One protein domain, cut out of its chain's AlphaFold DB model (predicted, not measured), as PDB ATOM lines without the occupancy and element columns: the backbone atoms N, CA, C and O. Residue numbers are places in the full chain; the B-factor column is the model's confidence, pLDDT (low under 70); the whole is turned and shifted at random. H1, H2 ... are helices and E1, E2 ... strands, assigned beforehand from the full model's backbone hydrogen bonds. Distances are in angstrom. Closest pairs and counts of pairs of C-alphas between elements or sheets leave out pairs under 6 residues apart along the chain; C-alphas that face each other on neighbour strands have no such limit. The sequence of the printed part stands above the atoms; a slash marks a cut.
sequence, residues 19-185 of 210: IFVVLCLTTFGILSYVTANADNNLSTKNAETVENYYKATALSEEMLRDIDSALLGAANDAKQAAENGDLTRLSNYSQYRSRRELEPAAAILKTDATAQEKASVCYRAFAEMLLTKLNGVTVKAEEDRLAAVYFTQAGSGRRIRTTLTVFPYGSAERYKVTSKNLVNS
ATOM      1  N   ILE A  19     -36.491  76.392  28.620       93.12
ATOM      2  CA  ILE A  19     -37.353  75.274  29.034       93.12
ATOM      3  C   ILE A  19     -38.186  74.775  27.850       93.12
ATOM      4  O   ILE A  19     -38.257  73.571  27.624       93.12
ATOM      5  N   PHE A  20     -38.769  75.684  27.065       94.19
ATOM      6  CA  PHE A  20     -39.540  75.316  25.879       94.19
ATOM      7  C   PHE A  20     -38.695  74.530  24.872       94.19
ATOM      8  O   PHE A  20     -39.108  73.462  24.432       94.19
ATOM      9  N   VAL A  21     -37.480  74.997  24.572       95.12
ATOM     10  CA  VAL A  21     -36.552  74.290  23.678       95.12
ATOM     11  C   VAL A  21     -36.216  72.898  24.214       95.12
ATOM     12  O   VAL A  21     -36.252  71.937  23.451       95.12
ATOM     13  N   VAL A  22     -35.939  72.755  25.514       95.88
ATOM     14  CA  VAL A  22     -35.651  71.446  26.123       95.88
ATOM     15  C   VAL A  22     -36.857  70.512  26.030       95.88
ATOM     16  O   VAL A  22     -36.692  69.347  25.667       95.88
ATOM     17  N   LEU A  23     -38.069  71.005  26.294       95.06
ATOM     18  CA  LEU A  23     -39.292  70.213  26.139       95.06
ATOM     19  C   LEU A  23     -39.492  69.779  24.682       95.06
ATOM     20  O   LEU A  23     -39.761  68.605  24.443       95.06
ATOM     21  N   CYS A  24     -39.283  70.675  23.714       92.00
ATOM     22  CA  CYS A  24     -39.356  70.349  22.289       92.00
ATOM     23  C   CYS A  24     -38.305  69.314  21.864       92.00
ATOM     24  O   CYS A  24     -38.620  68.375  21.141       92.00
ATOM     25  N   LEU A  25     -37.056  69.450  22.317       94.62
ATOM     26  CA  LEU A  25     -36.003  68.472  22.023       94.62
ATOM     27  C   LEU A  25     -36.312  67.111  22.647       94.62
ATOM     28  O   LEU A  25     -36.065  66.080  22.027       94.62
ATOM     29  N   THR A  26     -36.896  67.101  23.847       96.06
ATOM     30  CA  THR A  26     -37.293  65.867  24.531       96.06
ATOM     31  C   THR A  26     -38.421  65.164  23.779       96.06
ATOM     32  O   THR A  26     -38.321  63.966  23.525       96.06
ATOM     33  N   THR A  27     -39.469  65.882  23.362       94.81
ATOM     34  CA  THR A  27     -40.567  65.281  22.589       94.81
ATOM     35  C   THR A  27     -40.101  64.788  21.225       94.81
ATOM     36  O   THR A  27     -40.440  63.666  20.853       94.81
ATOM     37  N   PHE A  28     -39.271  65.556  20.510       93.81
ATOM     38  CA  PHE A  28     -38.682  65.104  19.247       93.81
ATOM     39  C   PHE A  28     -37.763  63.892  19.428       93.81
ATOM     40  O   PHE A  28     -37.820  62.968  18.618       93.81
ATOM     41  N   GLY A  29     -36.966  63.852  20.497       94.75
ATOM     42  CA  GLY A  29     -36.113  62.709  20.822       94.75
ATOM     43  C   GLY A  29     -36.918  61.440  21.110       94.75
ATOM     44  O   GLY A  29     -36.608  60.381  20.567       94.75
ATOM     45  N   ILE A  30     -37.992  61.547  21.898       96.12
ATOM     46  CA  ILE A  30     -38.894  60.417  22.177       96.12
ATOM     47  C   ILE A  30     -39.554  59.932  20.885       96.12
ATOM     48  O   ILE A  30     -39.572  58.730  20.633       96.12
ATOM     49  N   LEU A  31     -40.060  60.845  20.049       93.94
ATOM     50  CA  LEU A  31     -40.696  60.477  18.783       93.94
ATOM     51  C   LEU A  31     -39.700  59.775  17.850       93.94
ATOM     52  O   LEU A  31     -40.031  58.742  17.282       93.94
ATOM     53  N   SER A  32     -38.459  60.269  17.766       93.50
ATOM     54  CA  SER A  32     -37.385  59.632  16.994       93.50
ATOM     55  C   SER A  32     -37.075  58.215  17.484       93.50
ATOM     56  O   SER A  32     -36.933  57.317  16.656       93.50
ATOM     57  N   TYR A  33     -37.024  57.987  18.800       93.38
ATOM     58  CA  TYR A  33     -36.813  56.652  19.365       93.38
ATOM     59  C   TYR A  33     -37.986  55.707  19.084       93.38
ATOM     60  O   TYR A  33     -37.776  54.568  18.668       93.38
ATOM     61  N   VAL A  34     -39.223  56.172  19.284       93.19
ATOM     62  CA  VAL A  34     -40.425  55.368  19.031       93.19
ATOM     63  C   VAL A  34     -40.508  54.980  17.557       93.19
ATOM     64  O   VAL A  34     -40.747  53.809  17.266       93.19
ATOM     65  N   THR A  35     -40.246  55.916  16.642       91.19
ATOM     66  CA  THR A  35     -40.193  55.643  15.201       91.19
ATOM     67  C   THR A  35     -39.090  54.645  14.867       91.19
ATOM     68  O   THR A  35     -39.377  53.628  14.249       91.19
ATOM     69  N   ALA A  36     -37.857  54.846  15.348       90.88
ATOM     70  CA  ALA A  36     -36.753  53.923  15.075       90.88
ATOM     71  C   ALA A  36     -37.024  52.500  15.600       90.88
ATOM     72  O   ALA A  36     -36.696  51.511  14.946       90.88
ATOM     73  N   ASN A  37     -37.655  52.379  16.770       90.19
ATOM     74  CA  ASN A  37     -38.037  51.085  17.324       90.19
ATOM     75  C   ASN A  37     -39.187  50.430  16.537       90.19
ATOM     76  O   ASN A  37     -39.175  49.219  16.319       90.19
ATOM     77  N   ALA A  38     -40.171  51.218  16.094       89.06
ATOM     78  CA  ALA A  38     -41.241  50.738  15.225       89.06
ATOM     79  C   ALA A  38     -40.681  50.244  13.884       89.06
ATOM     80  O   ALA A  38     -40.998  49.126  13.478       89.06
ATOM     81  N   ASP A  39     -39.784  51.011  13.264       89.81
ATOM     82  CA  ASP A  39     -39.113  50.654  12.014       89.81
ATOM     83  C   ASP A  39     -38.285  49.373  12.168       89.81
ATOM     84  O   ASP A  39     -38.365  48.480  11.326       89.81
ATOM     85  N   ASN A  40     -37.548  49.221  13.275       84.38
ATOM     86  CA  ASN A  40     -36.782  48.006  13.555       84.38
ATOM     87  C   ASN A  40     -37.685  46.770  13.728       84.38
ATOM     88  O   ASN A  40     -37.413  45.701  13.176       84.38
ATOM     89  N   ASN A  41     -38.792  46.907  14.463       87.38
ATOM     90  CA  ASN A  41     -39.761  45.825  14.640       87.38
ATOM     91  C   ASN A  41     -40.425  45.438  13.307       87.38
ATOM     92  O   ASN A  41     -40.560  44.255  12.999       87.38
ATOM     93  N   LEU A  42     -40.804  46.424  12.488       86.44
ATOM     94  CA  LEU A  42     -41.345  46.191  11.149       86.44
ATOM     95  C   LEU A  42     -40.319  45.512  10.237       86.44
ATOM     96  O   LEU A  42     -40.658  44.545   9.560       86.44
ATOM     97  N   SER A  43     -39.064  45.961  10.259       85.75
ATOM     98  CA  SER A  43     -37.972  45.359   9.491       85.75
ATOM     99  C   SER A  43     -37.753  43.894   9.875       85.75
ATOM    100  O   SER A  43     -37.692  43.032   9.000       85.75
ATOM    101  N   THR A  44     -37.745  43.593  11.175       86.12
ATOM    102  CA  THR A  44     -37.584  42.224  11.687       86.12
ATOM    103  C   THR A  44     -38.734  41.321  11.235       86.12
ATOM    104  O   THR A  44     -38.499  40.242  10.695       86.12
ATOM    105  N   LYS A  45     -39.984  41.781  11.374       84.62
ATOM    106  CA  LYS A  45     -41.169  41.034  10.917       84.62
ATOM    107  C   LYS A  45     -41.183  40.825   9.407       84.62
ATOM    108  O   LYS A  45     -41.584  39.759   8.938       84.62
ATOM    109  N   ASN A  46     -40.755  41.827   8.642       85.12
ATOM    110  CA  ASN A  46     -40.635  41.716   7.193       85.12
ATOM    111  C   ASN A  46     -39.577  40.676   6.815       85.12
ATOM    112  O   ASN A  46     -39.860  39.814   5.987       85.12
ATOM    113  N   ALA A  47     -38.403  40.702   7.453       83.56
ATOM    114  CA  ALA A  47     -37.349  39.718   7.221       83.56
ATOM    115  C   ALA A  47     -37.825  38.289   7.524       83.56
ATOM    116  O   ALA A  47     -37.676  37.405   6.683       83.56
ATOM    117  N   GLU A  48     -38.482  38.078   8.667       84.81
ATOM    118  CA  GLU A  48     -39.048  36.779   9.044       84.81
ATOM    119  C   GLU A  48     -40.129  36.310   8.054       84.81
ATOM    120  O   GLU A  48     -40.162  35.146   7.652       84.81
ATOM    121  N   THR A  49     -41.006  37.216   7.616       84.44
ATOM    122  CA  THR A  49     -42.057  36.906   6.633       84.44
ATOM    123  C   THR A  49     -41.455  36.465   5.301       84.44
ATOM    124  O   THR A  49     -41.900  35.477   4.718       84.44
ATOM    125  N   VAL A  50     -40.426  37.172   4.834       86.38
ATOM    126  CA  VAL A  50     -39.716  36.860   3.590       86.38
ATOM    127  C   VAL A  50     -38.991  35.517   3.702       86.38
ATOM    128  O   VAL A  50     -39.107  34.678   2.810       86.38
ATOM    129  N   GLU A  51     -38.300  35.266   4.813       86.75
ATOM    130  CA  GLU A  51     -37.617  33.995   5.058       86.75
ATOM    131  C   GLU A  51     -38.598  32.812   5.059       86.75
ATOM    132  O   GLU A  51     -38.379  31.812   4.371       86.75
ATOM    133  N   ASN A  52     -39.712  32.934   5.784       85.94
ATOM    134  CA  ASN A  52     -40.744  31.901   5.844       85.94
ATOM    135  C   ASN A  52     -41.399  31.653   4.480       85.94
ATOM    136  O   ASN A  52     -41.672  30.503   4.128       85.94
ATOM    137  N   TYR A  53     -41.606  32.704   3.687       84.38
ATOM    138  CA  TYR A  53     -42.127  32.589   2.328       84.38
ATOM    139  C   TYR A  53     -41.177  31.810   1.408       84.38
ATOM    140  O   TYR A  53     -41.604  30.906   0.682       84.38
ATOM    141  N   TYR A  54     -39.878  32.109   1.455       88.88
ATOM    142  CA  TYR A  54     -38.896  31.382   0.649       88.88
ATOM    143  C   TYR A  54     -38.739  29.931   1.101       88.88
ATOM    144  O   TYR A  54     -38.673  29.042   0.252       88.88
ATOM    145  N   LYS A  55     -38.776  29.657   2.411       87.94
ATOM    146  CA  LYS A  55     -38.812  28.283   2.942       87.94
ATOM    147  C   LYS A  55     -40.027  27.508   2.432       87.94
ATOM    148  O   LYS A  55     -39.881  26.378   1.978       87.94
ATOM    149  N   ALA A  56     -41.212  28.116   2.448       87.19
ATOM    150  CA  ALA A  56     -42.428  27.491   1.927       87.19
ATOM    151  C   ALA A  56     -42.341  27.205   0.428       87.19
ATOM    152  O   ALA A  56     -42.789  26.159  -0.038       87.19
ATOM    153  N   THR A  57     -41.736  28.126  -0.321       87.75
ATOM    154  CA  THR A  57     -41.508  27.961  -1.755       87.75
ATOM    155  C   THR A  57     -40.554  26.798  -2.021       87.75
ATOM    156  O   THR A  57     -40.867  25.955  -2.853       87.75
ATOM    157  N   ALA A  58     -39.457  26.685  -1.267       88.19
ATOM    158  CA  ALA A  58     -38.529  25.559  -1.372       88.19
ATOM    159  C   ALA A  58     -39.218  24.213  -1.090       88.19
ATOM    160  O   ALA A  58     -39.077  23.279  -1.874       88.19
ATOM    161  N   LEU A  59     -40.037  24.142  -0.034       89.06
ATOM    162  CA  LEU A  59     -40.854  22.958   0.263       89.06
ATOM    163  C   LEU A  59     -41.854  22.655  -0.860       89.06
ATOM    164  O   LEU A  59     -42.133  21.498  -1.154       89.06
ATOM    165  N   SER A  60     -42.404  23.688  -1.498       87.19
ATOM    166  CA  SER A  60     -43.332  23.523  -2.617       87.19
ATOM    167  C   SER A  60     -42.643  22.925  -3.840       87.19
ATOM    168  O   SER A  60     -43.206  22.038  -4.470       87.19
ATOM    169  N   GLU A  61     -41.424  23.365  -4.151       88.62
ATOM    170  CA  GLU A  61     -40.623  22.803  -5.243       88.62
ATOM    171  C   GLU A  61     -40.156  21.370  -4.946       88.62
ATOM    172  O   GLU A  61     -40.150  20.527  -5.842       88.62
ATOM    173  N   GLU A  62     -39.834  21.051  -3.690       90.12
ATOM    174  CA  GLU A  62     -39.536  19.674  -3.276       90.12
ATOM    175  C   GLU A  62     -40.746  18.753  -3.489       90.12
ATOM    176  O   GLU A  62     -40.618  17.706  -4.121       90.12
ATOM    177  N   MET A  63     -41.939  19.191  -3.071       87.62
ATOM    178  CA  MET A  63     -43.181  18.457  -3.325       87.62
ATOM    179  C   MET A  63     -43.469  18.305  -4.824       87.62
ATOM    180  O   MET A  63     -43.897  17.237  -5.256       87.62
ATOM    181  N   LEU A  64     -43.214  19.334  -5.644       88.25
ATOM    182  CA  LEU A  64     -43.363  19.229  -7.102       88.25
ATOM    183  C   LEU A  64     -42.412  18.198  -7.701       88.25
ATOM    184  O   LEU A  64     -42.817  17.456  -8.593       88.25
ATOM    185  N   ARG A  65     -41.176  18.114  -7.207       88.88
ATOM    186  CA  ARG A  65     -40.216  17.099  -7.647       88.88
ATOM    187  C   ARG A  65     -40.686  15.688  -7.293       88.88
ATOM    188  O   ARG A  65     -40.570  14.786  -8.120       88.88
ATOM    189  N   ASP A  66     -41.236  15.500  -6.100       88.88
ATOM    190  CA  ASP A  66     -41.770  14.203  -5.677       88.88
ATOM    191  C   ASP A  66     -42.978  13.802  -6.538       88.88
ATOM    192  O   ASP A  66     -43.048  12.668  -7.018       88.88
ATOM    193  N   ILE A  67     -43.867  14.755  -6.833       88.44
ATOM    194  CA  ILE A  67     -44.995  14.587  -7.760       88.44
ATOM    195  C   ILE A  67     -44.510  14.240  -9.172       88.44
ATOM    196  O   ILE A  67     -45.027  13.304  -9.780       88.44
ATOM    197  N   ASP A  68     -43.498  14.937  -9.687       89.81
ATOM    198  CA  ASP A  68     -42.923  14.653 -11.003       89.81
ATOM    199  C   ASP A  68     -42.344  13.235 -11.070       89.81
ATOM    200  O   ASP A  68     -42.614  12.490 -12.015       89.81
ATOM    201  N   SER A  69     -41.610  12.828 -10.030       87.88
ATOM    202  CA  SER A  69     -41.033  11.487  -9.935       87.88
ATOM    203  C   SER A  69     -42.107  10.395  -9.878       87.88
ATOM    204  O   SER A  69     -41.982   9.365 -10.545       87.88
ATOM    205  N   ALA A  70     -43.202  10.649  -9.154       87.38
ATOM    206  CA  ALA A  70     -44.346   9.756  -9.058       87.38
ATOM    207  C   ALA A  70     -45.061   9.608 -10.409       87.38
ATOM    208  O   ALA A  70     -45.329   8.489 -10.846       87.38
ATOM    209  N   LEU A  71     -45.316  10.715 -11.110       87.44
ATOM    210  CA  LEU A  71     -45.954  10.701 -12.431       87.44
ATOM    211  C   LEU A  71     -45.075  10.032 -13.494       87.44
ATOM    212  O   LEU A  71     -45.578   9.289 -14.337       87.44
ATOM    213  N   LEU A  72     -43.760  10.243 -13.445       87.31
ATOM    214  CA  LEU A  72     -42.811   9.565 -14.328       87.31
ATOM    215  C   LEU A  72     -42.797   8.050 -14.071       87.31
ATOM    216  O   LEU A  72     -42.818   7.267 -15.022       87.31
ATOM    217  N   GLY A  73     -42.813   7.635 -12.801       84.88
ATOM    218  CA  GLY A  73     -42.957   6.232 -12.407       84.88
ATOM    219  C   GLY A  73     -44.253   5.616 -12.940       84.88
ATOM    220  O   GLY A  73     -44.209   4.585 -13.609       84.88
ATOM    221  N   ALA A  74     -45.385   6.301 -12.747       85.00
ATOM    222  CA  ALA A  74     -46.685   5.880 -13.268       85.00
ATOM    223  C   ALA A  74     -46.689   5.726 -14.797       85.00
ATOM    224  O   ALA A  74     -47.259   4.765 -15.311       85.00
ATOM    225  N   ALA A  75     -46.060   6.642 -15.540       84.50
ATOM    226  CA  ALA A  75     -45.990   6.575 -17.001       84.50
ATOM    227  C   ALA A  75     -45.172   5.371 -17.490       84.50
ATOM    228  O   ALA A  75     -45.597   4.661 -18.404       84.50
ATOM    229  N   ASN A  76     -44.022   5.109 -16.865       84.75
ATOM    230  CA  ASN A  76     -43.178   3.965 -17.206       84.75
ATOM    231  C   ASN A  76     -43.856   2.636 -16.864       84.75
ATOM    232  O   ASN A  76     -43.818   1.704 -17.670       84.75
ATOM    233  N   ASP A  77     -44.513   2.561 -15.709       82.25
ATOM    234  CA  ASP A  77     -45.244   1.369 -15.287       82.25
ATOM    235  C   ASP A  77     -46.485   1.140 -16.163       82.25
ATOM    236  O   ASP A  77     -46.768   0.008 -16.546       82.25
ATOM    237  N   ALA A  78     -47.189   2.199 -16.576       80.31
ATOM    238  CA  ALA A  78     -48.298   2.101 -17.526       80.31
ATOM    239  C   ALA A  78     -47.844   1.572 -18.891       80.31
ATOM    240  O   ALA A  78     -48.507   0.706 -19.466       80.31
ATOM    241  N   LYS A  79     -46.692   2.038 -19.385       81.44
ATOM    242  CA  LYS A  79     -46.094   1.536 -20.625       81.44
ATOM    243  C   LYS A  79     -45.743   0.050 -20.515       81.44
ATOM    244  O   LYS A  79     -46.134  -0.735 -21.373       81.44
ATOM    245  N   GLN A  80     -45.070  -0.348 -19.436       79.38
ATOM    246  CA  GLN A  80     -44.708  -1.748 -19.201       79.38
ATOM    247  C   GLN A  80     -45.941  -2.645 -19.030       79.38
ATOM    248  O   GLN A  80     -45.946  -3.771 -19.521       79.38
ATOM    249  N   ALA A  81     -46.992  -2.168 -18.362       75.81
ATOM    250  CA  ALA A  81     -48.241  -2.912 -18.210       75.81
ATOM    251  C   ALA A  81     -48.950  -3.108 -19.559       75.81
ATOM    252  O   ALA A  81     -49.446  -4.198 -19.840       75.81
ATOM    253  N   ALA A  82     -48.954  -2.078 -20.412       76.44
ATOM    254  CA  ALA A  82     -49.537  -2.148 -21.748       76.44
ATOM    255  C   ALA A  82     -48.771  -3.102 -22.681       76.44
ATOM    256  O   ALA A  82     -49.402  -3.841 -23.433       76.44
ATOM    257  N   GLU A  83     -47.437  -3.125 -22.609       76.31
ATOM    258  CA  GLU A  83     -46.586  -4.023 -23.407       76.31
ATOM    259  C   GLU A  83     -46.677  -5.486 -22.942       76.31
ATOM    260  O   GLU A  83     -46.735  -6.399 -23.763       76.31
ATOM    261  N   ASN A  84     -46.713  -5.721 -21.627       73.00
ATOM    262  CA  ASN A  84     -46.707  -7.074 -21.063       73.00
ATOM    263  C   ASN A  84     -48.101  -7.709 -20.958       73.00
ATOM    264  O   ASN A  84     -48.193  -8.921 -20.750       73.00
ATOM    265  N   GLY A  85     -49.173  -6.914 -21.053       67.44
ATOM    266  CA  GLY A  85     -50.560  -7.370 -20.904       67.44
ATOM    267  C   GLY A  85     -50.929  -7.840 -19.491       67.44
ATOM    268  O   GLY A  85     -52.021  -8.368 -19.290       67.44
ATOM    269  N   ASP A  86     -50.037  -7.662 -18.514       66.75
ATOM    270  CA  ASP A  86     -50.221  -8.089 -17.129       66.75
ATOM    271  C   ASP A  86     -49.532  -7.112 -16.164       66.75
ATOM    272  O   ASP A  86     -48.379  -6.718 -16.350       66.75
ATOM    273  N   LEU A  87     -50.251  -6.750 -15.102       66.06
ATOM    274  CA  LEU A  87     -49.796  -5.861 -14.035       66.06
ATOM    275  C   LEU A  87     -48.780  -6.555 -13.112       66.06
ATOM    276  O   LEU A  87     -47.938  -5.892 -12.514       66.06
ATOM    277  N   THR A  88     -48.826  -7.886 -12.995       62.50
ATOM    278  CA  THR A  88     -47.990  -8.657 -12.055       62.50
ATOM    279  C   THR A  88     -46.508  -8.702 -12.431       62.50
ATOM    280  O   THR A  88     -45.668  -9.015 -11.588       62.50
ATOM    281  N   ARG A  89     -46.177  -8.364 -13.682       64.12
ATOM    282  CA  ARG A  89     -44.802  -8.308 -14.204       64.12
ATOM    283  C   ARG A  89     -44.114  -6.958 -14.000       64.12
ATOM    284  O   ARG A  89     -42.950  -6.815 -14.366       64.12
ATOM    285  N   LEU A  90     -44.803  -5.986 -13.405       65.44
ATOM    286  CA  LEU A  90     -44.208  -4.704 -13.050       65.44
ATOM    287  C   LEU A  90     -43.188  -4.895 -11.926       65.44
ATOM    288  O   LEU A  90     -43.508  -5.423 -10.860       65.44
ATOM    289  N   SER A  91     -41.966  -4.409 -12.146       60.94
ATOM    290  CA  SER A  91     -40.882  -4.456 -11.153       60.94
ATOM    291  C   SER A  91     -41.281  -3.831  -9.809       60.94
ATOM    292  O   SER A  91     -40.929  -4.355  -8.754       60.94
ATOM    293  N   ASN A  92     -42.100  -2.776  -9.843       67.75
ATOM    294  CA  ASN A  92     -42.580  -2.066  -8.661       67.75
ATOM    295  C   ASN A  92     -44.041  -2.382  -8.296       67.75
ATOM    296  O   ASN A  92     -44.681  -1.604  -7.595       67.75
ATOM    297  N   TYR A  93     -44.592  -3.528  -8.709       57.50
ATOM    298  CA  TYR A  93     -46.004  -3.883  -8.488       57.50
ATOM    299  C   TYR A  93     -46.480  -3.750  -7.026       57.50
ATOM    300  O   TYR A  93     -47.622  -3.373  -6.757       57.50
ATOM    301  N   SER A  94     -45.600  -3.998  -6.052       58.50
ATOM    302  CA  SER A  94     -45.914  -3.884  -4.623       58.50
ATOM    303  C   SER A  94     -46.311  -2.476  -4.174       58.50
ATOM    304  O   SER A  94     -46.937  -2.343  -3.121       58.50
ATOM    305  N   GLN A  95     -45.968  -1.434  -4.939       67.06
ATOM    306  CA  GLN A  95     -46.350  -0.059  -4.614       67.06
ATOM    307  C   GLN A  95     -47.839   0.223  -4.855       67.06
ATOM    308  O   GLN A  95     -48.373   1.145  -4.244       67.06
ATOM    309  N   TYR A  96     -48.509  -0.620  -5.653       63.81
ATOM    310  CA  TYR A  96     -49.903  -0.466  -6.084       63.81
ATOM    311  C   TYR A  96     -50.888  -1.416  -5.373       63.81
ATOM    312  O   TYR A  96     -52.009  -1.628  -5.819       63.81
ATOM    313  N   ARG A  97     -50.477  -2.048  -4.267       53.06
ATOM    314  CA  ARG A  97     -51.086  -3.267  -3.689       53.06
ATOM    315  C   ARG A  97     -52.544  -3.156  -3.184       53.06
ATOM    316  O   ARG A  97     -53.099  -4.160  -2.729       53.06
ATOM    317  N   SER A  98     -53.206  -2.007  -3.279       52.91
ATOM    318  CA  SER A  98     -54.636  -1.889  -2.965       52.91
ATOM    319  C   SER A  98     -55.483  -2.528  -4.072       52.91
ATOM    320  O   SER A  98     -55.936  -1.884  -5.009       52.91
ATOM    321  N   ARG A  99     -55.721  -3.840  -3.946       45.03
ATOM    322  CA  ARG A  99     -56.423  -4.726  -4.899       45.03
ATOM    323  C   ARG A  99     -57.746  -4.185  -5.482       45.03
ATOM    324  O   ARG A  99     -58.123  -4.628  -6.554       45.03
ATOM    325  N   ARG A 100     -58.447  -3.261  -4.804       51.53
ATOM    326  CA  ARG A 100     -59.716  -2.655  -5.270       51.53
ATOM    327  C   ARG A 100     -59.546  -1.561  -6.327       51.53
ATOM    328  O   ARG A 100     -60.467  -1.345  -7.101       51.53
ATOM    329  N   GLU A 101     -58.403  -0.886  -6.363       55.00
ATOM    330  CA  GLU A 101     -58.173   0.282  -7.234       55.00
ATOM    331  C   GLU A 101     -57.613  -0.124  -8.607       55.00
ATOM    332  O   GLU A 101     -57.772   0.592  -9.591       55.00
ATOM    333  N   LEU A 102     -57.023  -1.321  -8.695       58.50
ATOM    334  CA  LEU A 102     -56.476  -1.891  -9.930       58.50
ATOM    335  C   LEU A 102     -57.498  -2.691 -10.753       58.50
ATOM    336  O   LEU A 102     -57.207  -3.028 -11.897       58.50
ATOM    337  N   GLU A 103     -58.676  -3.000 -10.203       56.69
ATOM    338  CA  GLU A 103     -59.753  -3.740 -10.886       56.69
ATOM    339  C   GLU A 103     -60.149  -3.138 -12.254       56.69
ATOM    340  O   GLU A 103     -60.181  -3.895 -13.228       56.69
ATOM    341  N   PRO A 104     -60.378  -1.813 -12.403       62.31
ATOM    342  CA  PRO A 104     -60.735  -1.240 -13.704       62.31
ATOM    343  C   PRO A 104     -59.580  -1.294 -14.718       62.31
ATOM    344  O   PRO A 104     -59.807  -1.591 -15.890       62.31
ATOM    345  N   ALA A 105     -58.334  -1.082 -14.279       60.47
ATOM    346  CA  ALA A 105     -57.157  -1.179 -15.147       60.47
ATOM    347  C   ALA A 105     -56.886  -2.635 -15.579       60.47
ATOM    348  O   ALA A 105     -56.627  -2.908 -16.751       60.47
ATOM    349  N   ALA A 106     -57.026  -3.590 -14.654       61.22
ATOM    350  CA  ALA A 106     -56.872  -5.021 -14.907       61.22
ATOM    351  C   ALA A 106     -57.963  -5.587 -15.829       61.22
ATOM    352  O   ALA A 106     -57.699  -6.526 -16.582       61.22
ATOM    353  N   ALA A 107     -59.179  -5.037 -15.779       62.16
ATOM    354  CA  ALA A 107     -60.274  -5.429 -16.661       62.16
ATOM    355  C   ALA A 107     -60.023  -4.996 -18.114       62.16
ATOM    356  O   ALA A 107     -60.243  -5.785 -19.026       62.16
ATOM    357  N   ILE A 108     -59.502  -3.782 -18.331       60.69
ATOM    358  CA  ILE A 108     -59.275  -3.218 -19.675       60.69
ATOM    359  C   ILE A 108     -58.028  -3.807 -20.350       60.69
ATOM    360  O   ILE A 108     -57.996  -3.966 -21.571       60.69
ATOM    361  N   LEU A 109     -57.025  -4.224 -19.573       60.31
ATOM    362  CA  LEU A 109     -55.858  -4.941 -20.103       60.31
ATOM    363  C   LEU A 109     -56.233  -6.266 -20.797       60.31
ATOM    364  O   LEU A 109     -55.546  -6.665 -21.741       60.31
ATOM    365  N   LYS A 110     -57.345  -6.895 -20.386       59.91
ATOM    366  CA  LYS A 110     -57.873  -8.152 -20.951       59.91
ATOM    367  C   LYS A 110     -58.699  -7.971 -22.231       59.91
ATOM    368  O   LYS A 110     -59.047  -8.968 -22.856       59.91
ATOM    369  N   THR A 111     -59.014  -6.738 -22.616       61.53
ATOM    370  CA  THR A 111     -59.815  -6.412 -23.807       61.53
ATOM    371  C   THR A 111     -58.914  -6.200 -25.035       61.53
ATOM    372  O   THR A 111     -57.749  -5.831 -24.881       61.53
ATOM    373  N   ASP A 112     -59.428  -6.358 -26.260       56.75
ATOM    374  CA  ASP A 112     -58.727  -6.081 -27.540       56.75
ATOM    375  C   ASP A 112     -58.524  -4.572 -27.837       56.75
ATOM    376  O   ASP A 112     -58.609  -4.116 -28.974       56.75
ATOM    377  N   ALA A 113     -58.275  -3.759 -26.807       62.00
ATOM    378  CA  ALA A 113     -57.983  -2.334 -26.956       62.00
ATOM    379  C   ALA A 113     -56.546  -2.093 -27.452       62.00
ATOM    380  O   ALA A 113     -55.645  -2.913 -27.231       62.00
ATOM    381  N   THR A 114     -56.306  -0.947 -28.089       70.50
ATOM    382  CA  THR A 114     -54.959  -0.576 -28.547       70.50
ATOM    383  C   THR A 114     -54.003  -0.394 -27.363       70.50
ATOM    384  O   THR A 114     -54.405  -0.011 -26.262       70.50
ATOM    385  N   ALA A 115     -52.703  -0.644 -27.567       70.00
ATOM    386  CA  ALA A 115     -51.691  -0.489 -26.512       70.00
ATOM    387  C   ALA A 115     -51.685   0.929 -25.897       70.00
ATOM    388  O   ALA A 115     -51.423   1.091 -24.706       70.00
ATOM    389  N   GLN A 116     -52.046   1.943 -26.691       72.19
ATOM    390  CA  GLN A 116     -52.166   3.336 -26.261       72.19
ATOM    391  C   GLN A 116     -53.355   3.559 -25.308       72.19
ATOM    392  O   GLN A 116     -53.199   4.217 -24.281       72.19
ATOM    393  N   GLU A 117     -54.525   2.989 -25.612       74.31
ATOM    394  CA  GLU A 117     -55.723   3.067 -24.759       74.31
ATOM    395  C   GLU A 117     -55.537   2.295 -23.451       74.31
ATOM    396  O   GLU A 117     -55.946   2.744 -22.383       74.31
ATOM    397  N   LYS A 118     -54.849   1.149 -23.505       73.69
ATOM    398  CA  LYS A 118     -54.480   0.393 -22.301       73.69
ATOM    399  C   LYS A 118     -53.543   1.203 -21.404       73.69
ATOM    400  O   LYS A 118     -53.755   1.264 -20.192       73.69
ATOM    401  N   ALA A 119     -52.538   1.854 -21.993       76.00
ATOM    402  CA  ALA A 119     -51.584   2.679 -21.260       76.00
ATOM    403  C   ALA A 119     -52.234   3.930 -20.647       76.00
ATOM    404  O   ALA A 119     -51.923   4.264 -19.507       76.00
ATOM    405  N   SER A 120     -53.161   4.598 -21.344       75.69
ATOM    406  CA  SER A 120     -53.814   5.808 -20.825       75.69
ATOM    407  C   SER A 120     -54.674   5.532 -19.592       75.69
ATOM    408  O   SER A 120     -54.606   6.279 -18.612       75.69
ATOM    409  N   VAL A 121     -55.416   4.423 -19.592       77.62
ATOM    410  CA  VAL A 121     -56.238   4.024 -18.445       77.62
ATOM    411  C   VAL A 121     -55.375   3.581 -17.262       77.62
ATOM    412  O   VAL A 121     -55.636   3.993 -16.129       77.62
ATOM    413  N   CYS A 122     -54.322   2.793 -17.511       75.75
ATOM    414  CA  CYS A 122     -53.390   2.377 -16.459       75.75
ATOM    415  C   CYS A 122     -52.661   3.578 -15.848       75.75
ATOM    416  O   CYS A 122     -52.571   3.683 -14.628       75.75
ATOM    417  N   TYR A 123     -52.198   4.513 -16.683       81.88
ATOM    418  CA  TYR A 123     -51.525   5.727 -16.233       81.88
ATOM    419  C   TYR A 123     -52.403   6.549 -15.294       81.88
ATOM    420  O   TYR A 123     -51.924   6.970 -14.245       81.88
ATOM    421  N   ARG A 124     -53.689   6.734 -15.620       80.69
ATOM    422  CA  ARG A 124     -54.610   7.492 -14.762       80.69
ATOM    423  C   ARG A 124     -54.735   6.863 -13.375       80.69
ATOM    424  O   ARG A 124     -54.589   7.566 -12.381       80.69
ATOM    425  N   ALA A 125     -54.949   5.548 -13.318       77.62
ATOM    426  CA  ALA A 125     -55.075   4.819 -12.058       77.62
ATOM    427  C   ALA A 125     -53.774   4.855 -11.233       77.62
ATOM    428  O   ALA A 125     -53.804   5.091 -10.027       77.62
ATOM    429  N   PHE A 126     -52.618   4.674 -11.880       79.94
ATOM    430  CA  PHE A 126     -51.319   4.740 -11.207       79.94
ATOM    431  C   PHE A 126     -50.985   6.145 -10.708       79.94
ATOM    432  O   PHE A 126     -50.505   6.290  -9.584       79.94
ATOM    433  N   ALA A 127     -51.262   7.175 -11.510       82.88
ATOM    434  CA  ALA A 127     -51.059   8.565 -11.130       82.88
ATOM    435  C   ALA A 127     -51.916   8.932  -9.914       82.88
ATOM    436  O   ALA A 127     -51.382   9.431  -8.930       82.88
ATOM    437  N   GLU A 128     -53.216   8.625  -9.931       81.56
ATOM    438  CA  GLU A 128     -54.116   8.887  -8.801       81.56
ATOM    439  C   GLU A 128     -53.614   8.240  -7.505       81.56
ATOM    440  O   GLU A 128     -53.558   8.883  -6.453       81.56
ATOM    441  N   MET A 129     -53.169   6.989  -7.592       77.06
ATOM    442  CA  MET A 129     -52.710   6.222  -6.442       77.06
ATOM    443  C   MET A 129     -51.387   6.739  -5.872       77.06
ATOM    444  O   MET A 129     -51.264   6.927  -4.659       77.06
ATOM    445  N   LEU A 130     -50.389   6.981  -6.729       80.44
ATOM    446  CA  LEU A 130     -49.095   7.493  -6.279       80.44
ATOM    447  C   LEU A 130     -49.224   8.905  -5.709       80.44
ATOM    448  O   LEU A 130     -48.594   9.201  -4.699       80.44
ATOM    449  N   LEU A 131     -50.080   9.743  -6.297       82.56
ATOM    450  CA  LEU A 131     -50.338  11.088  -5.792       82.56
ATOM    451  C   LEU A 131     -51.084  11.067  -4.456       82.56
ATOM    452  O   LEU A 131     -50.715  11.815  -3.560       82.56
ATOM    453  N   THR A 132     -52.066  10.182  -4.275       80.38
ATOM    454  CA  THR A 132     -52.788  10.037  -2.994       80.38
ATOM    455  C   THR A 132     -51.884   9.507  -1.875       80.38
ATOM    456  O   THR A 132     -52.124   9.754  -0.694       80.38
ATOM    457  N   LYS A 133     -50.814   8.788  -2.229       80.75
ATOM    458  CA  LYS A 133     -49.809   8.307  -1.275       80.75
ATOM    459  C   LYS A 133     -48.852   9.410  -0.809       80.75
ATOM    460  O   LYS A 133     -48.232   9.258   0.245       80.75
ATOM    461  N   LEU A 134     -48.705  10.493  -1.572       81.44
ATOM    462  CA  LEU A 134     -47.886  11.629  -1.160       81.44
ATOM    463  C   LEU A 134     -48.576  12.371  -0.010       81.44
ATOM    464  O   LEU A 134     -49.737  12.775  -0.095       81.44
ATOM    465  N   ASN A 135     -47.847  12.552   1.090       76.19
ATOM    466  CA  ASN A 135     -48.382  13.198   2.283       76.19
ATOM    467  C   ASN A 135     -48.805  14.642   1.982       76.19
ATOM    468  O   ASN A 135     -47.987  15.467   1.583       76.19
ATOM    469  N   GLY A 136     -50.075  14.962   2.240       72.75
ATOM    470  CA  GLY A 136     -50.603  16.322   2.092       72.75
ATOM    471  C   GLY A 136     -51.043  16.698   0.675       72.75
ATOM    472  O   GLY A 136     -51.383  17.861   0.454       72.75
ATOM    473  N   VAL A 137     -51.072  15.738  -0.257       83.00
ATOM    474  CA  VAL A 137     -51.639  15.909  -1.598       83.00
ATOM    475  C   VAL A 137     -53.069  15.371  -1.617       83.00
ATOM    476  O   VAL A 137     -53.320  14.200  -1.345       83.00
ATOM    477  N   THR A 138     -54.019  16.227  -1.972       79.62
ATOM    478  CA  THR A 138     -55.408  15.845  -2.231       79.62
ATOM    479  C   THR A 138     -55.628  15.781  -3.732       79.62
ATOM    480  O   THR A 138     -55.493  16.792  -4.425       79.62
ATOM    481  N   VAL A 139     -55.999  14.609  -4.233       81.38
ATOM    482  CA  VAL A 139     -56.323  14.400  -5.646       81.38
ATOM    483  C   VAL A 139     -57.828  14.557  -5.856       81.38
ATOM    484  O   VAL A 139     -58.634  14.052  -5.079       81.38
ATOM    485  N   LYS A 140     -58.209  15.279  -6.906       80.25
ATOM    486  CA  LYS A 140     -59.574  15.368  -7.420       80.25
ATOM    487  C   LYS A 140     -59.565  14.849  -8.853       80.25
ATOM    488  O   LYS A 140     -59.010  15.494  -9.741       80.25
ATOM    489  N   ALA A 141     -60.159  13.681  -9.060       69.44
ATOM    490  CA  ALA A 141     -60.404  13.145 -10.389       69.44
ATOM    491  C   ALA A 141     -61.728  13.718 -10.927       69.44
ATOM    492  O   ALA A 141     -62.796  13.418 -10.397       69.44
ATOM    493  N   GLU A 142     -61.655  14.565 -11.953       70.31
ATOM    494  CA  GLU A 142     -62.793  14.913 -12.812       70.31
ATOM    495  C   GLU A 142     -62.842  13.951 -14.010       70.31
ATOM    496  O   GLU A 142     -61.872  13.241 -14.285       70.31
ATOM    497  N   GLU A 143     -63.972  13.907 -14.728       62.50
ATOM    498  CA  GLU A 143     -64.252  12.899 -15.772       62.50
ATOM    499  C   GLU A 143     -63.115  12.730 -16.800       62.50
ATOM    500  O   GLU A 143     -62.814  11.598 -17.186       62.50
ATOM    501  N   ASP A 144     -62.430  13.821 -17.161       65.50
ATOM    502  CA  ASP A 144     -61.365  13.844 -18.178       65.50
ATOM    503  C   ASP A 144     -60.008  14.367 -17.662       65.50
ATOM    504  O   ASP A 144     -59.024  14.442 -18.399       65.50
ATOM    505  N   ARG A 145     -59.916  14.779 -16.388       73.50
ATOM    506  CA  ARG A 145     -58.720  15.452 -15.853       73.50
ATOM    507  C   ARG A 145     -58.454  15.077 -14.409       73.50
ATOM    508  O   ARG A 145     -59.363  14.997 -13.592       73.50
ATOM    509  N   LEU A 146     -57.178  14.912 -14.084       81.25
ATOM    510  CA  LEU A 146     -56.745  14.651 -12.720       81.25
ATOM    511  C   LEU A 146     -56.079  15.908 -12.162       81.25
ATOM    512  O   LEU A 146     -55.064  16.364 -12.681       81.25
ATOM    513  N   ALA A 147     -56.670  16.496 -11.127       83.56
ATOM    514  CA  ALA A 147     -56.126  17.662 -10.445       83.56
ATOM    515  C   ALA A 147     -55.550  17.247  -9.090       83.56
ATOM    516  O   ALA A 147     -56.173  16.480  -8.359       83.56
ATOM    517  N   ALA A 148     -54.385  17.772  -8.723       84.38
ATOM    518  CA  ALA A 148     -53.818  17.588  -7.394       84.38
ATOM    519  C   ALA A 148     -53.651  18.942  -6.700       84.38
ATOM    520  O   ALA A 148     -53.281  19.945  -7.313       84.38
ATOM    521  N   VAL A 149     -53.959  18.975  -5.409       86.06
ATOM    522  CA  VAL A 149     -53.861  20.169  -4.573       86.06
ATOM    523  C   VAL A 149     -53.055  19.823  -3.337       86.06
ATOM    524  O   VAL A 149     -53.372  18.857  -2.650       86.06
ATOM    525  N   TYR A 150     -52.049  20.627  -3.021       86.19
ATOM    526  CA  TYR A 150     -51.285  20.481  -1.786       86.19
ATOM    527  C   TYR A 150     -51.015  21.837  -1.136       86.19
ATOM    528  O   TYR A 150     -51.117  22.893  -1.771       86.19
ATOM    529  N   PHE A 151     -50.694  21.799   0.156       84.88
ATOM    530  CA  PHE A 151     -50.465  22.988   0.973       84.88
ATOM    531  C   PHE A 151     -49.080  22.951   1.613       84.88
ATOM    532  O   PHE A 151     -48.736  21.985   2.288       84.88
ATOM    533  N   THR A 152     -48.320  24.037   1.482       84.56
ATOM    534  CA  THR A 152     -47.039  24.232   2.183       84.56
ATOM    535  C   THR A 152     -47.148  25.373   3.186       84.56
ATOM    536  O   THR A 152     -47.863  26.346   2.963       84.56
ATOM    537  N   GLN A 153     -46.505  25.249   4.346       84.69
ATOM    538  CA  GLN A 153     -46.623  26.238   5.421       84.69
ATOM    539  C   GLN A 153     -45.689  27.430   5.177       84.69
ATOM    540  O   GLN A 153     -44.496  27.230   4.989       84.69
ATOM    541  N   ALA A 154     -46.227  28.654   5.223       80.12
ATOM    542  CA  ALA A 154     -45.517  29.907   4.929       80.12
ATOM    543  C   ALA A 154     -45.381  30.850   6.135       80.12
ATOM    544  O   ALA A 154     -45.232  32.059   5.973       80.12
ATOM    545  N   GLY A 155     -45.409  30.290   7.352       73.50
ATOM    546  CA  GLY A 155     -45.299  31.046   8.604       73.50
ATOM    547  C   GLY A 155     -46.549  31.871   8.935       73.50
ATOM    548  O   GLY A 155     -47.437  32.043   8.103       73.50
ATOM    549  N   SER A 156     -46.656  32.346  10.181       72.94
ATOM    550  CA  SER A 156     -47.701  33.289  10.634       72.94
ATOM    551  C   SER A 156     -49.147  32.892  10.291       72.94
ATOM    552  O   SER A 156     -49.966  33.739   9.944       72.94
ATOM    553  N   GLY A 157     -49.460  31.592  10.337       75.62
ATOM    554  CA  GLY A 157     -50.788  31.083   9.986       75.62
ATOM    555  C   GLY A 157     -51.111  31.134   8.489       75.62
ATOM    556  O   GLY A 157     -52.266  30.975   8.125       75.62
ATOM    557  N   ARG A 158     -50.134  31.329   7.600       79.62
ATOM    558  CA  ARG A 158     -50.316  31.334   6.143       79.62
ATOM    559  C   ARG A 158     -49.818  30.028   5.524       79.62
ATOM    560  O   ARG A 158     -48.893  29.387   6.032       79.62
ATOM    561  N   ARG A 159     -50.433  29.616   4.420       84.38
ATOM    562  CA  ARG A 159     -50.090  28.421   3.642       84.38
ATOM    563  C   ARG A 159     -50.125  28.734   2.152       84.38
ATOM    564  O   ARG A 159     -51.012  29.450   1.713       84.38
ATOM    565  N   ILE A 160     -49.216  28.180   1.362       84.62
ATOM    566  CA  ILE A 160     -49.286  28.264  -0.100       84.62
ATOM    567  C   ILE A 160     -50.085  27.059  -0.594       84.62
ATOM    568  O   ILE A 160     -49.651  25.917  -0.447       84.62
ATOM    569  N   ARG A 161     -51.265  27.316  -1.162       86.31
ATOM    570  CA  ARG A 161     -52.071  26.341  -1.897       86.31
ATOM    571  C   ARG A 161     -51.543  26.262  -3.320       86.31
ATOM    572  O   ARG A 161     -51.682  27.227  -4.073       86.31
ATOM    573  N   THR A 162     -51.001  25.114  -3.696       85.06
ATOM    574  CA  THR A 162     -50.607  24.844  -5.080       85.06
ATOM    575  C   THR A 162     -51.593  23.867  -5.695       85.06
ATOM    576  O   THR A 162     -51.810  22.780  -5.161       85.06
ATOM    577  N   THR A 163     -52.186  24.265  -6.816       85.69
ATOM    578  CA  THR A 163     -53.080  23.432  -7.622       85.69
ATOM    579  C   THR A 163     -52.385  23.102  -8.930       85.69
ATOM    580  O   THR A 163     -51.959  24.009  -9.651       85.69
ATOM    581  N   LEU A 164     -52.313  21.820  -9.261       86.81
ATOM    582  CA  LEU A 164     -51.771  21.327 -10.519       86.81
ATOM    583  C   LEU A 164     -52.789  20.452 -11.243       86.81
ATOM    584  O   LEU A 164     -53.592  19.762 -10.616       86.81
ATOM    585  N   THR A 165     -52.717  20.472 -12.565       87.12
ATOM    586  CA  THR A 165     -53.480  19.598 -13.450       87.12
ATOM    587  C   THR A 165     -52.515  18.617 -14.100       87.12
ATOM    588  O   THR A 165     -51.517  19.027 -14.692       87.12
ATOM    589  N   VAL A 166     -52.803  17.325 -13.987       86.25
ATOM    590  CA  VAL A 166     -52.052  16.235 -14.614       86.25
ATOM    591  C   VAL A 166     -52.611  16.000 -16.014       86.25
ATOM    592  O   VAL A 166     -53.825  15.896 -16.202       86.25
ATOM    593  N   PHE A 167     -51.723  15.932 -17.000       84.25
ATOM    594  CA  PHE A 167     -52.087  15.683 -18.391       84.25
ATOM    595  C   PHE A 167     -52.250  14.182 -18.676       84.25
ATOM    596  O   PHE A 167     -51.662  13.358 -17.973       84.25
ATOM    597  N   PRO A 168     -53.023  13.808 -19.713       81.38
ATOM    598  CA  PRO A 168     -53.186  12.417 -20.117       81.38
ATOM    599  C   PRO A 168     -51.881  11.801 -20.641       81.38
ATOM    600  O   PRO A 168     -50.944  12.491 -21.054       81.38
ATOM    601  N   TYR A 169     -51.845  10.468 -20.655       79.25
ATOM    602  CA  TYR A 169     -50.709   9.700 -21.159       79.25
ATOM    603  C   TYR A 169     -50.392  10.049 -22.622       79.25
ATOM    604  O   TYR A 169     -51.284  10.066 -23.470       79.25
ATOM    605  N   GLY A 170     -49.115  10.299 -22.922       73.25
ATOM    606  CA  GLY A 170     -48.649  10.683 -24.261       73.25
ATOM    607  C   GLY A 170     -48.628  12.192 -24.532       73.25
ATOM    608  O   GLY A 170     -48.211  12.598 -25.615       73.25
ATOM    609  N   SER A 171     -49.030  13.025 -23.567       79.00
ATOM    610  CA  SER A 171     -48.807  14.475 -23.611       79.00
ATOM    611  C   SER A 171     -47.313  14.824 -23.509       79.00
ATOM    612  O   SER A 171     -46.547  14.113 -22.859       79.00
ATOM    613  N   ALA A 172     -46.898  15.934 -24.130       79.31
ATOM    614  CA  ALA A 172     -45.520  16.433 -24.064       79.31
ATOM    615  C   ALA A 172     -45.122  16.881 -22.644       79.31
ATOM    616  O   ALA A 172     -43.978  16.703 -22.230       79.31
ATOM    617  N   GLU A 173     -46.079  17.422 -21.891       82.06
ATOM    618  CA  GLU A 173     -45.927  17.805 -20.485       82.06
ATOM    619  C   GLU A 173     -46.708  16.833 -19.591       82.06
ATOM    620  O   GLU A 173     -47.812  16.416 -19.948       82.06
ATOM    621  N   ARG A 174     -46.155  16.487 -18.417       82.56
ATOM    622  CA  ARG A 174     -46.788  15.567 -17.446       82.56
ATOM    623  C   ARG A 174     -47.829  16.258 -16.567       82.56
ATOM    624  O   ARG A 174     -48.876  15.685 -16.274       82.56
ATOM    625  N   TYR A 175     -47.546  17.486 -16.150       85.94
ATOM    626  CA  TYR A 175     -48.444  18.303 -15.345       85.94
ATOM    627  C   TYR A 175     -48.205  19.785 -15.623       85.94
ATOM    628  O   TYR A 175     -47.118  20.180 -16.039       85.94
ATOM    629  N   LYS A 176     -49.210  20.607 -15.331       86.75
ATOM    630  CA  LYS A 176     -49.107  22.064 -15.324       86.75
ATOM    631  C   LYS A 176     -49.598  22.603 -13.994       86.75
ATOM    632  O   LYS A 176     -50.667  22.225 -13.518       86.75
ATOM    633  N   VAL A 177     -48.820  23.498 -13.392       87.19
ATOM    634  CA  VAL A 177     -49.263  24.235 -12.206       87.19
ATOM    635  C   VAL A 177     -50.263  25.295 -12.662       87.19
ATOM    636  O   VAL A 177     -49.918  26.185 -13.433       87.19
ATOM    637  N   THR A 178     -51.508  25.174 -12.209       84.75
ATOM    638  CA  THR A 178     -52.612  26.062 -12.599       84.75
ATOM    639  C   THR A 178     -52.683  27.280 -11.684       84.75
ATOM    640  O   THR A 178     -52.995  28.379 -12.131       84.75
ATOM    641  N   SER A 179     -52.394  27.109 -10.390       81.81
ATOM    642  CA  SER A 179     -52.327  28.241  -9.463       81.81
ATOM    643  C   SER A 179     -51.425  27.965  -8.264       81.81
ATOM    644  O   SER A 179     -51.350  26.834  -7.780       81.81
ATOM    645  N   LYS A 180     -50.785  29.023  -7.759       84.62
ATOM    646  CA  LYS A 180     -50.110  29.078  -6.457       84.62
ATOM    647  C   LYS A 180     -50.668  30.284  -5.700       84.62
ATOM    648  O   LYS A 180     -50.443  31.416  -6.109       84.62
ATOM    649  N   ASN A 181     -51.422  30.042  -4.631       82.19
ATOM    650  CA  ASN A 181     -52.098  31.090  -3.860       82.19
ATOM    651  C   ASN A 181     -51.658  31.056  -2.400       82.19
ATOM    652  O   ASN A 181     -51.621  29.980  -1.802       82.19
ATOM    653  N   LEU A 182     -51.380  32.215  -1.804       80.94
ATOM    654  CA  LEU A 182     -51.174  32.323  -0.361       80.94
ATOM    655  C   LEU A 182     -52.543  32.392   0.331       80.94
ATOM    656  O   LEU A 182     -53.328  33.292   0.073       80.94
ATOM    657  N   VAL A 183     -52.836  31.428   1.196       81.94
ATOM    658  CA  VAL A 183     -54.121  31.275   1.887       81.94
ATOM    659  C   VAL A 183     -53.891  31.307   3.394       81.94
ATOM    660  O   VAL A 183     -52.899  30.774   3.898       81.94
ATOM    661  N   ASN A 184     -54.808  31.921   4.135       75.81
ATOM    662  CA  ASN A 184     -54.793  31.880   5.593       75.81
ATOM    663  C   ASN A 184     -55.248  30.495   6.102       75.81
ATOM    664  O   ASN A 184     -56.100  29.840   5.513       75.81
ATOM    665  N   SER A 185     -54.650  30.020   7.189       62.56
ATOM    666  CA  SER A 185     -54.852  28.682   7.760       62.56
ATOM    667  C   SER A 185     -56.113  28.543   8.615       62.56
ATOM    668  O   SER A 185     -56.428  27.428   9.033       62.56
TER     669      SER A 185
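What this domain is: This is residues 19 to 185 of the 210 residues of an uncharacterized protein of Caproiciproducens galactitolivorans (UniProt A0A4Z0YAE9). One very long, nearly straight helix, H1, makes the length of the model; its first part, residues 19 to 47, sticks out free, and its later part packs on one face of a twisted four-stranded sheet. H4 covers the same face over the strands E1 and E2 of that sheet and packs on the last part of H1, with residues 67 to 83 of H1 touching it, while the short helices H2 and H3 lie at the end of the body far from the free arm. The printed part has 167 residues, with four named helices followed by four named strands, H1 H2 H3 H4 E1 E2 E3 E4. The sheet's order is E1 E2 E3 E4, antiparallel throughout, and the class is mixed, helices and strands. The whole is extended, with a radius of gyration of the C-alphas of 26.2 A and spans of 101 by 26 by 23 A.

Where its parts are: H1, residues 19 to 84, begins with C-alpha 19 at (-37.353, 75.274, 29.034) and is 96.8 A long from first to last C-alpha. H2 is residues 93 to 96 and H3 residues 103 to 109. H4, residues 115 to 133, is 26.8 A long and begins with C-alpha 115 at (-51.691, -0.489, -26.512). E1 is residues 137 to 142, 15.8 A; E2 is residues 145 to 153, 26.7 A; E3 is residues 158 to 166, 25.7 A. E4, residues 175 to 184, also 25.7 A, ends with C-alpha 184 at (-54.793, 31.880, 5.593).

How they stand to each other: The twisted sheet is a meander, each strand the antiparallel neighbour of the one before, and its successive strands form hairpins. N 140 and O 147 join E1 and E2 within hydrogen-bond range at 2.8 A, N 150 and O 162 join E2 and E3 at 3.0 A, and N 161 and O 181 join E3 and E4 at 2.8 A. H1 and H4 are on the same face, making two layers, helices on one face of a sheet. H1 has a height over the sheet of 8.0 A and lies over E2 and E3; its closest C-alphas to E2 are those of Ala 56 and Gln 153, 5.6 A apart. H4, at a height of 10.9 A, lies over E1 and E2, with the C-alphas of Thr 132 and Val 139 its closest to E1, 6.2 A apart. With residues 67 to 83 alone, H1 touches H4 at a steep tilt of 39 degrees, opposite ways; their closest C-alphas are those of Ala 78 and Ala 119, 5.0 A apart. H3 and H4 form a helical hairpin and touch at a shallow tilt of 25 degrees, their closest C-alphas, of Ala 105 and Cys 122, 5.3 A apart. H2 is close to but not clearly touching H4, with the C-alphas of Tyr 96 and Met 129 closest at 7.3 A. In H1, H3 and H4 every O i to N i+4 pair is within hydrogen-bond range; H2 is too short for such a pair.

The domain as a whole: The C-alphas of Ile 19 and Asp 112 are the two farthest apart, 101.4 A. Without the free stretch the body spans 58 by 26 by 22 A. The printed part has no cut, and no link is long. The mean pLDDT of the printed part is 79.5; it is under 70 at residues 85 to 113, 141, 143 to 144 and 185.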